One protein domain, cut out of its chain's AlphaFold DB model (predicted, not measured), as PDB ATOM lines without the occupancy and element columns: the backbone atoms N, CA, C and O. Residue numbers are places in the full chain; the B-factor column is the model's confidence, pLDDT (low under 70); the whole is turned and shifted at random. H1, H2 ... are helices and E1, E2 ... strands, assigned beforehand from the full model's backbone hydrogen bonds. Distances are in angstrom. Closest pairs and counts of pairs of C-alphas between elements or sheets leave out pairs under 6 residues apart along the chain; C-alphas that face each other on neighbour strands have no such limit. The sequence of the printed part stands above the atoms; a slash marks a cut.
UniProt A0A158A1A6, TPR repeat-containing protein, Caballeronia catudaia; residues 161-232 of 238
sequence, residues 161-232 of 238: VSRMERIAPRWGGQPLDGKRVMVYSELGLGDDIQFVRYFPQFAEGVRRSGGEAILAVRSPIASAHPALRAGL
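What this domain is: This is residues 161 to 232 of the 238 residues of the protein "TPR repeat-containing protein" of Caballeronia catudaia (UniProt A0A158A1A6). Two short parallel strands, E1 and E2, run side by side through the middle, with H3 packed on them, mainly on E2, and the short helices H2 and H4 beyond the end toward which both strands run. H1 sits off on the side away from H3, and a long loop, residues 168 to 179, leads from it round to the start of E1. The printed part has 72 residues, with five named helices and two named strands in the order H1 E1 H2 H3 E2 H4 H5; the sheet has the order E1 E2, parallel, and the class is mixed, helices and strands. The whole is compact, with a radius of gyration of the C-alphas of 12.5 A, and spans 33 by 26 by 18 A.

Where its parts are: Find C-alpha 161 at (214.671, 196.674, 144.632); there H1 begins and runs to residue 167, 10.0 A from first to last C-alpha. E1 follows at residues 180 to 184, 12.9 A long, beginning at C-alpha 180 at (200.067, 196.370, 153.924). Next come H2, residues 189 to 196, 10.6 A, and H3, residues 199 to 208, 14.2 A. E2 holds residues 212 to 216, 13.0 A long. After it look for H4, residues 219 to 224, and H5, residues 226 to 230, which ends at C-alpha 230 at (192.184, 206.453, 142.768).

How they stand to each other: Begin at the sheet, where E1 and E2 are parallel, with 24 degrees between their directions. Look at N 183 and O 214, 2.8 A apart, and N 216 and O 183, 2.8 A apart, both within hydrogen-bond range. E1, H2, H3 and E2 form a strand-helix-strand unit, two parallel neighbour strands with helices between, and its crossover is right-handed. The closest C-alphas of H3 and E2 are those of Ala 203 and Ala 213, 5.1 A apart; those of H3 and E1 are of Val 181 and Val 206, 7.8 A apart. H2 and H3 meet only through their link. H1 and E1 are near each other, with 5 pairs of C-alphas within 10 A. H4 and H5 touch only at the corner, and their closest C-alphas are those of Ala 222 and Leu 228, 5.8 A apart. H2 and H4 are apart, but only just, at 8.2 A. In H2, H3 and H5 every O i to N i+4 pair is within hydrogen-bond range; in H1 it is 1 of 3, beside 3 of 4 O i to N i+3 pairs, and in H4 1 of 2.

The domain as a whole: The two C-alphas farthest apart are those of Pro 175 and Ala 224, at 33.1 A. The printed part has no cut. The link from H1 to E1, 12 residues, is long, and the other links are tight. The mean pLDDT of the printed part is 83.5; it is under 70 in residues 222 to 232, of which 222 to 224 belong to H4 and 226 to 230 to H5.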
ATOM      1  N   VAL A 161     214.799 197.781 143.666       84.12
ATOM      2  CA  VAL A 161     214.671 196.674 144.632       84.12
ATOM      3  C   VAL A 161     215.361 197.015 145.951       84.12
ATOM      4  O   VAL A 161     214.710 197.023 146.991       84.12
ATOM      5  N   SER A 162     216.633 197.423 145.908       83.44
ATOM      6  CA  SER A 162     217.406 197.806 147.095       83.44
ATOM      7  C   SER A 162     216.776 198.979 147.856       83.44
ATOM      8  O   SER A 162     216.806 199.025 149.084       83.44
ATOM      9  N   ARG A 163     216.175 199.949 147.150       83.69
ATOM     10  CA  ARG A 163     215.444 201.060 147.788       83.69
ATOM     11  C   ARG A 163     214.166 200.579 148.468       83.69
ATOM     12  O   ARG A 163     213.925 200.962 149.607       83.69
ATOM     13  N   MET A 164     213.378 199.751 147.791       85.69
ATOM     14  CA  MET A 164     212.098 199.266 148.302       85.69
ATOM     15  C   MET A 164     212.282 198.314 149.482       85.69
ATOM     16  O   MET A 164     211.549 198.419 150.458       85.69
ATOM     17  N   GLU A 165     213.311 197.468 149.455       84.25
ATOM     18  CA  GLU A 165     213.630 196.573 150.570       84.25
ATOM     19  C   GLU A 165     214.063 197.310 151.848       84.25
ATOM     20  O   GLU A 165     213.895 196.777 152.944       84.25
ATOM     21  N   ARG A 166     214.570 198.550 151.739       85.38
ATOM     22  CA  ARG A 166     214.808 199.427 152.903       85.38
ATOM     23  C   ARG A 166     213.519 200.003 153.492       85.38
ATOM     24  O   ARG A 166     213.510 200.374 154.661       85.38
ATOM     25  N   ILE A 167     212.458 200.108 152.693       87.69
ATOM     26  CA  ILE A 167     211.149 200.614 153.130       87.69
ATOM     27  C   ILE A 167     210.356 199.492 153.802       87.69
ATOM     28  O   ILE A 167     209.775 199.692 154.867       87.69
ATOM     29  N   ALA A 168     210.320 198.315 153.177       87.50
ATOM     30  CA  ALA A 168     209.617 197.149 153.688       87.50
ATOM     31  C   ALA A 168     210.277 195.854 153.191       87.50
ATOM     32  O   ALA A 168     210.741 195.804 152.050       87.50
ATOM     33  N   PRO A 169     210.294 194.779 153.997       88.69
ATOM     34  CA  PRO A 169     210.823 193.495 153.555       88.69
ATOM     35  C   PRO A 169     209.980 192.912 152.412       88.69
ATOM     36  O   PRO A 169     208.765 193.117 152.352       88.69
ATOM     37  N   ARG A 170     210.614 192.130 151.526       89.25
ATOM     38  CA  ARG A 170     209.905 191.386 150.476       89.25
ATOM     39  C   ARG A 170     208.881 190.448 151.116       89.25
ATOM     40  O   ARG A 170     209.222 189.627 151.967       89.25
ATOM     41  N   TRP A 171     207.631 190.552 150.678       91.69
ATOM     42  CA  TRP A 171     206.582 189.629 151.092       91.69
ATOM     43  C   TRP A 171     206.802 188.261 150.437       91.69
ATOM     44  O   TRP A 171     206.952 188.163 149.222       91.69
ATOM     45  N   GLY A 172     206.834 187.211 151.255       88.56
ATOM     46  CA  GLY A 172     207.036 185.821 150.840       88.56
ATOM     47  C   GLY A 172     205.787 184.955 151.011       88.56
ATOM     48  O   GLY A 172     205.912 183.741 151.117       88.56
ATOM     49  N   GLY A 173     204.600 185.567 151.100       89.25
ATOM     50  CA  GLY A 173     203.326 184.854 151.261       89.25
ATOM     51  C   GLY A 173     202.861 184.664 152.708       89.25
ATOM     52  O   GLY A 173     201.937 183.901 152.962       89.25
ATOM     53  N   GLN A 174     203.485 185.344 153.672       90.12
ATOM     54  CA  GLN A 174     203.076 185.306 155.078       90.12
ATOM     55  C   GLN A 174     201.684 185.945 155.267       90.12
ATOM     56  O   GLN A 174     201.335 186.847 154.497       90.12
ATOM     57  N   PRO A 175     200.913 185.561 156.304       88.69
ATOM     58  CA  PRO A 175     199.625 186.183 156.608       88.69
ATOM     59  C   PRO A 175     199.712 187.706 156.740       88.69
ATOM     60  O   PRO A 175     200.691 188.253 157.276       88.69
ATOM     61  N   LEU A 176     198.686 188.384 156.218       92.00
ATOM     62  CA  LEU A 176     198.652 189.839 156.154       92.00
ATOM     63  C   LEU A 176     198.007 190.448 157.395       92.00
ATOM     64  O   LEU A 176     198.627 191.343 157.941       92.00
ATOM     65  N   ASP A 177     196.872 189.960 157.902       89.56
ATOM     66  CA  ASP A 177     196.341 190.289 159.244       89.56
ATOM     67  C   ASP A 177     196.469 191.781 159.644       89.56
ATOM     68  O   ASP A 177     197.100 192.137 160.640       89.56
ATOM     69  N   GLY A 178     195.931 192.686 158.822       92.69
ATOM     70  CA  GLY A 178     196.008 194.141 159.006       92.69
ATOM     71  C   GLY A 178     197.273 194.810 158.451       92.69
ATOM     72  O   GLY A 178     197.416 196.030 158.538       92.69
ATOM     73  N   LYS A 179     198.205 194.051 157.866       94.31
ATOM     74  CA  LYS A 179     199.415 194.567 157.207       94.31
ATOM     75  C   LYS A 179     199.130 195.028 155.783       94.31
ATOM     76  O   LYS A 179     198.147 194.661 155.139       94.31
ATOM     77  N   ARG A 180     200.080 195.810 155.274       94.44
ATOM     78  CA  ARG A 180     200.067 196.370 153.924       94.44
ATOM     79  C   ARG A 180     201.091 195.660 153.051       94.44
ATOM     80  O   ARG A 180     202.211 195.423 153.500       94.44
ATOM     81  N   VAL A 181     200.725 195.365 151.807       94.44
ATOM     82  CA  VAL A 181     201.643 194.856 150.778       94.44
ATOM     83  C   VAL A 181     201.792 195.901 149.694       94.44
ATOM     84  O   VAL A 181     200.807 196.330 149.097       94.44
ATOM     85  N   MET A 182     203.030 196.301 149.427       92.75
ATOM     86  CA  MET A 182     203.345 197.236 148.360       92.75
ATOM     87  C   MET A 182     203.816 196.479 147.120       92.75
ATOM     88  O   MET A 182     204.806 195.751 147.167       92.75
ATOM     89  N   VAL A 183     203.119 196.681 146.008       91.88
ATOM     90  CA  VAL A 183     203.523 196.238 144.674       91.88
ATOM     91  C   VAL A 183     204.202 197.414 143.992       91.88
ATOM     92  O   VAL A 183     203.630 198.497 143.919       91.88
ATOM     93  N   TYR A 184     205.416 197.212 143.499       89.44
ATOM     94  CA  TYR A 184     206.173 198.215 142.758       89.44
ATOM     95  C   TYR A 184     206.751 197.586 141.496       89.44
ATOM     96  O   TYR A 184     206.898 196.364 141.417       89.44
ATOM     97  N   SER A 185     207.084 198.419 140.516       86.38
ATOM     98  CA  SER A 185     207.729 197.965 139.294       86.38
ATOM     99  C   SER A 185     209.247 198.032 139.357       86.38
ATOM    100  O   SER A 185     209.838 198.917 139.975       86.38
ATOM    101  N   GLU A 186     209.872 197.073 138.683       84.75
ATOM    102  CA  GLU A 186     211.325 196.939 138.620       84.75
ATOM    103  C   GLU A 186     211.880 197.165 137.210       84.75
ATOM    104  O   GLU A 186     212.907 197.823 137.062       84.75
ATOM    105  N   LEU A 187     211.177 196.670 136.186       84.56
ATOM    106  CA  LEU A 187     211.640 196.635 134.797       84.56
ATOM    107  C   LEU A 187     211.135 197.839 133.974       84.56
ATOM    108  O   LEU A 187     211.162 198.983 134.439       84.56
ATOM    109  N   GLY A 188     210.719 197.633 132.725       85.12
ATOM    110  CA  GLY A 188     210.335 198.698 131.800       85.12
ATOM    111  C   GLY A 188     208.922 199.233 132.043       85.12
ATOM    112  O   GLY A 188     208.090 198.591 132.673       85.12
ATOM    113  N   LEU A 189     208.609 200.416 131.501       85.56
ATOM    114  CA  LEU A 189     207.243 200.970 131.557       85.56
ATOM    115  C   LEU A 189     206.219 200.083 130.828       85.56
ATOM    116  O   LEU A 189     205.042 200.084 131.185       85.56
ATOM    117  N   GLY A 190     206.664 199.329 129.816       86.00
ATOM    118  CA  GLY A 190     205.835 198.337 129.134       86.00
ATOM    119  C   GLY A 190     205.351 197.247 130.088       86.00
ATOM    120  O   GLY A 190     204.177 196.889 130.043       86.00
ATOM    121  N   ASP A 191     206.208 196.801 131.011       86.88
ATOM    122  CA  ASP A 191     205.848 195.824 132.039       86.88
ATOM    123  C   ASP A 191     204.818 196.401 133.012       86.88
ATOM    124  O   ASP A 191     203.836 195.737 133.330       86.88
ATOM    125  N   ASP A 192     204.968 197.660 133.432       86.25
ATOM    126  CA  ASP A 192     203.999 198.317 134.320       86.25
ATOM    127  C   ASP A 192     202.596 198.307 133.695       86.25
ATOM    128  O   ASP A 192     201.623 197.913 134.338       86.25
ATOM    129  N   ILE A 193     202.492 198.683 132.416       84.81
ATOM    130  CA  ILE A 193     201.228 198.671 131.667       84.81
ATOM    131  C   ILE A 193     200.724 197.233 131.483       84.81
ATOM    132  O   ILE A 193     199.534 196.958 131.657       84.81
ATOM    133  N   GLN A 194     201.618 196.302 131.146       85.94
ATOM    134  CA  GLN A 194     201.278 194.902 130.918       85.94
ATOM    135  C   GLN A 194     200.746 194.243 132.194       85.94
ATOM    136  O   GLN A 194     199.789 193.472 132.113       85.94
ATOM    137  N   PHE A 195     201.332 194.518 133.358       87.88
ATOM    138  CA  PHE A 195     201.046 193.790 134.593       87.88
ATOM    139  C   PHE A 195     200.067 194.501 135.532       87.88
ATOM    140  O   PHE A 195     199.438 193.826 136.350       87.88
ATOM    141  N   VAL A 196     199.825 195.812 135.384       87.31
ATOM    142  CA  VAL A 196     198.844 196.524 136.229       87.31
ATOM    143  C   VAL A 196     197.434 195.940 136.124       87.31
ATOM    144  O   VAL A 196     196.669 195.994 137.086       87.31
ATOM    145  N   ARG A 197     197.098 195.287 135.001       88.56
ATOM    146  CA  ARG A 197     195.810 194.598 134.814       88.56
ATOM    147  C   ARG A 197     195.547 193.499 135.851       88.56
ATOM    148  O   ARG A 197     194.390 193.178 136.103       88.56
ATOM    149  N   TYR A 198     196.596 192.927 136.448       91.12
ATOM    150  CA  TYR A 198     196.483 191.887 137.475       91.12
ATOM    151  C   TYR A 198     196.354 192.460 138.891       91.12
ATOM    152  O   TYR A 198     195.972 191.736 139.813       91.12
ATOM    153  N   PHE A 199     196.624 193.756 139.082       91.88
ATOM    154  CA  PHE A 199     196.578 194.387 140.399       91.88
ATOM    155  C   PHE A 199     195.195 194.302 141.072       91.88
ATOM    156  O   PHE A 199     195.168 193.970 142.255       91.88
ATOM    157  N   PRO A 200     194.047 194.498 140.387       90.69
ATOM    158  CA  PRO A 200     192.736 194.358 141.030       90.69
ATOM    159  C   PRO A 200     192.491 192.960 141.615       90.69
ATOM    160  O   PRO A 200     192.031 192.831 142.747       90.69
ATOM    161  N   GLN A 201     192.853 191.903 140.877       93.81
ATOM    162  CA  GLN A 201     192.720 190.521 141.348       93.81
ATOM    163  C   GLN A 201     193.653 190.239 142.534       93.81
ATOM    164  O   GLN A 201     193.262 189.570 143.493       93.81
ATOM    165  N   PHE A 202     194.878 190.764 142.483       93.75
ATOM    166  CA  PHE A 202     195.834 190.677 143.581       93.75
ATOM    167  C   PHE A 202     195.325 191.393 144.843       93.75
ATOM    168  O   PHE A 202     195.301 190.800 145.921       93.75
ATOM    169  N   ALA A 203     194.865 192.639 144.703       93.75
ATOM    170  CA  ALA A 203     194.340 193.456 145.792       93.75
ATOM    171  C   ALA A 203     193.132 192.798 146.470       93.75
ATOM    172  O   ALA A 203     193.028 192.798 147.695       93.75
ATOM    173  N   GLU A 204     192.265 192.152 145.691       94.75
ATOM    174  CA  GLU A 204     191.155 191.362 146.217       94.75
ATOM    175  C   GLU A 204     191.627 190.151 147.041       94.75
ATOM    176  O   GLU A 204     191.066 189.845 148.095       94.75
ATOM    177  N   GLY A 205     192.686 189.458 146.607       93.44
ATOM    178  CA  GLY A 205     193.314 188.387 147.391       93.44
ATOM    179  C   GLY A 205     193.911 188.886 148.710       93.44
ATOM    180  O   GLY A 205     193.710 188.265 149.757       93.44
ATOM    181  N   VAL A 206     194.580 190.040 148.673       95.25
ATOM    182  CA  VAL A 206     195.142 190.706 149.856       95.25
ATOM    183  C   VAL A 206     194.037 191.100 150.842       95.25
ATOM    184  O   VAL A 206     194.135 190.771 152.024       95.25
ATOM    185  N   ARG A 207     192.947 191.704 150.356       94.19
ATOM    186  CA  ARG A 207     191.787 192.111 151.163       94.19
ATOM    187  C   ARG A 207     191.106 190.929 151.849       94.19
ATOM    188  O   ARG A 207     190.807 190.998 153.036       94.19
ATOM    189  N   ARG A 208     190.901 189.820 151.128       93.38
ATOM    190  CA  ARG A 208     190.354 188.576 151.706       93.38
ATOM    191  C   ARG A 208     191.266 187.959 152.767       93.38
ATOM    192  O   ARG A 208     190.776 187.261 153.644       93.38
ATOM    193  N   SER A 209     192.561 188.252 152.705       91.56
ATOM    194  CA  SER A 209     193.558 187.849 153.703       91.56
ATOM    195  C   SER A 209     193.713 188.877 154.836       91.56
ATOM    196  O   SER A 209     194.694 188.836 155.575       91.56
ATOM    197  N   GLY A 210     192.781 189.834 154.947       93.06
ATOM    198  CA  GLY A 210     192.774 190.868 155.981       93.06
ATOM    199  C   GLY A 210     193.824 191.965 155.801       93.06
ATOM    200  O   GLY A 210     194.076 192.702 156.748       93.06
ATOM    201  N   GLY A 211     194.465 192.070 154.636       95.12
ATOM    202  CA  GLY A 211     195.477 193.088 154.352       95.12
ATOM    203  C   GLY A 211     194.991 194.207 153.432       95.12
ATOM    204  O   GLY A 211     193.877 194.189 152.913       95.12
ATOM    205  N   GLU A 212     195.882 195.158 153.168       95.44
ATOM    206  CA  GLU A 212     195.684 196.236 152.191       95.44
ATOM    207  C   GLU A 212     196.799 196.200 151.132       95.44
ATOM    208  O   GLU A 212     197.982 196.063 151.453       95.44
ATOM    209  N   ALA A 213     196.428 196.308 149.855       94.44
ATOM    210  CA  ALA A 213     197.374 196.346 148.744       94.44
ATOM    211  C   ALA A 213     197.610 197.788 148.288       94.44
ATOM    212  O   ALA A 213     196.664 198.527 148.029       94.44
ATOM    213  N   ILE A 214     198.877 198.160 148.125       91.69
ATOM    214  CA  ILE A 214     199.309 199.470 147.636       91.69
ATOM    215  C   ILE A 214     200.042 199.260 146.317       91.69
ATOM    216  O   ILE A 214     200.973 198.459 146.256       91.69
ATOM    217  N   LEU A 215     199.667 199.999 145.275       89.88
ATOM    218  CA  LEU A 215     200.417 200.032 144.022       89.88
ATOM    219  C   LEU A 215     201.302 201.280 143.978       89.88
ATOM    220  O   LEU A 215     200.803 202.400 143.894       89.88
ATOM    221  N   ALA A 216     202.616 201.089 143.994       86.62
ATOM    222  CA  ALA A 216     203.585 202.132 143.705       86.62
ATOM    223  C   ALA A 216     203.815 202.197 142.189       86.62
ATOM    224  O   ALA A 216     204.312 201.250 141.581       86.62
ATOM    225  N   VAL A 217     203.458 203.327 141.580       80.38
ATOM    226  CA  VAL A 217     203.644 203.579 140.144       80.38
ATOM    227  C   VAL A 217     204.654 204.695 139.916       80.38
ATOM    228  O   VAL A 217     204.774 205.629 140.711       80.38
ATOM    229  N   ARG A 218     205.353 204.639 138.782       78.75
ATOM    230  CA  ARG A 218     206.202 205.742 138.322       78.75
ATOM    231  C   ARG A 218     205.343 206.965 137.983       78.75
ATOM    232  O   ARG A 218     204.246 206.825 137.439       78.75
ATOM    233  N   SER A 219     205.855 208.168 138.250       76.56
ATOM    234  CA  SER A 219     205.118 209.429 138.052       76.56
ATOM    235  C   SER A 219     204.462 209.575 136.668       76.56
ATOM    236  O   SER A 219     203.294 209.967 136.636       76.56
ATOM    237  N   PRO A 220     205.109 209.200 135.540       73.94
ATOM    238  CA  PRO A 220     204.482 209.289 134.216       73.94
ATOM    239  C   PRO A 220     203.209 208.440 134.062       73.94
ATOM    240  O   PRO A 220     202.279 208.829 133.355       73.94
ATOM    241  N   ILE A 221     203.126 207.299 134.752       71.62
ATOM    242  CA  ILE A 221     201.962 206.403 134.708       71.62
ATOM    243  C   ILE A 221     200.830 206.939 135.593       71.62
ATOM    244  O   ILE A 221     199.667 206.912 135.187       71.62
ATOM    245  N   ALA A 222     201.152 207.502 136.763       68.88
ATOM    246  CA  ALA A 222     200.160 208.129 137.644       68.88
ATOM    247  C   ALA A 222     199.401 209.276 136.951       68.88
ATOM    248  O   ALA A 222     198.212 209.506 137.202       68.88
ATOM    249  N   SER A 223     200.072 210.003 136.052       67.75
ATOM    250  CA  SER A 223     199.438 211.054 135.257       67.75
ATOM    251  C   SER A 223     198.502 210.533 134.165       67.75
ATOM    252  O   SER A 223     197.588 211.273 133.803       67.75
ATOM    253  N   ALA A 224     198.693 209.301 133.678       65.88
ATOM    254  CA  ALA A 224     198.081 208.797 132.448       65.88
ATOM    255  C   ALA A 224     196.676 208.190 132.616       65.88
ATOM    256  O   ALA A 224     195.941 208.116 131.635       65.88
ATOM    257  N   HIS A 225     196.270 207.765 133.821       57.75
ATOM    258  CA  HIS A 225     194.949 207.150 134.010       57.75
ATOM    259  C   HIS A 225     194.284 207.511 135.357       57.75
ATOM    260  O   HIS A 225     194.855 207.232 136.416       57.75
ATOM    261  N   PRO A 226     193.047 208.053 135.367       55.28
ATOM    262  CA  PRO A 226     192.330 208.426 136.594       55.28
ATOM    263  C   PRO A 226     192.143 207.275 137.596       55.28
ATOM    264  O   PRO A 226     192.259 207.492 138.800       55.28
ATOM    265  N   ALA A 227     191.941 206.037 137.128       53.47
ATOM    266  CA  ALA A 227     191.810 204.875 138.022       53.47
ATOM    267  C   ALA A 227     193.117 204.513 138.760       53.47
ATOM    268  O   ALA A 227     193.064 203.929 139.838       53.47
ATOM    269  N   LEU A 228     194.285 204.908 138.234       55.19
ATOM    270  CA  LEU A 228     195.572 204.740 138.924       55.19
ATOM    271  C   LEU A 228     195.798 205.836 139.973       55.19
ATOM    272  O   LEU A 228     196.487 205.606 140.960       55.19
ATOM    273  N   ARG A 229     195.157 207.003 139.814       51.03
ATOM    274  CA  ARG A 229     195.109 208.044 140.854       51.03
ATOM    275  C   ARG A 229     194.202 207.648 142.018       51.03
ATOM    276  O   ARG A 229     194.512 207.972 143.157       51.03
ATOM    277  N   ALA A 230     193.115 206.924 141.743       44.22
ATOM    278  CA  ALA A 230     192.184 206.453 142.768       44.22
ATOM    279  C   ALA A 230     192.803 205.385 143.695       44.22
ATOM    280  O   ALA A 230     192.531 205.397 144.888       44.22
ATOM    281  N   GLY A 231     193.696 204.525 143.184       43.38
ATOM    282  CA  GLY A 231     194.437 203.545 143.998       43.38
ATOM    283  C   GLY A 231     195.592 204.126 144.829       43.38
ATOM    284  O   GLY A 231     196.090 203.464 145.734       43.38
ATOM    285  N   LEU A 232     196.011 205.365 144.540       42.59
ATOM    286  CA  LEU A 232     197.043 206.105 145.284       42.59
ATOM    287  C   LEU A 232     196.456 207.004 146.384       42.59
ATOM    288  O   LEU A 232     197.198 207.543 147.205       42.59
TER     289      LEU A 232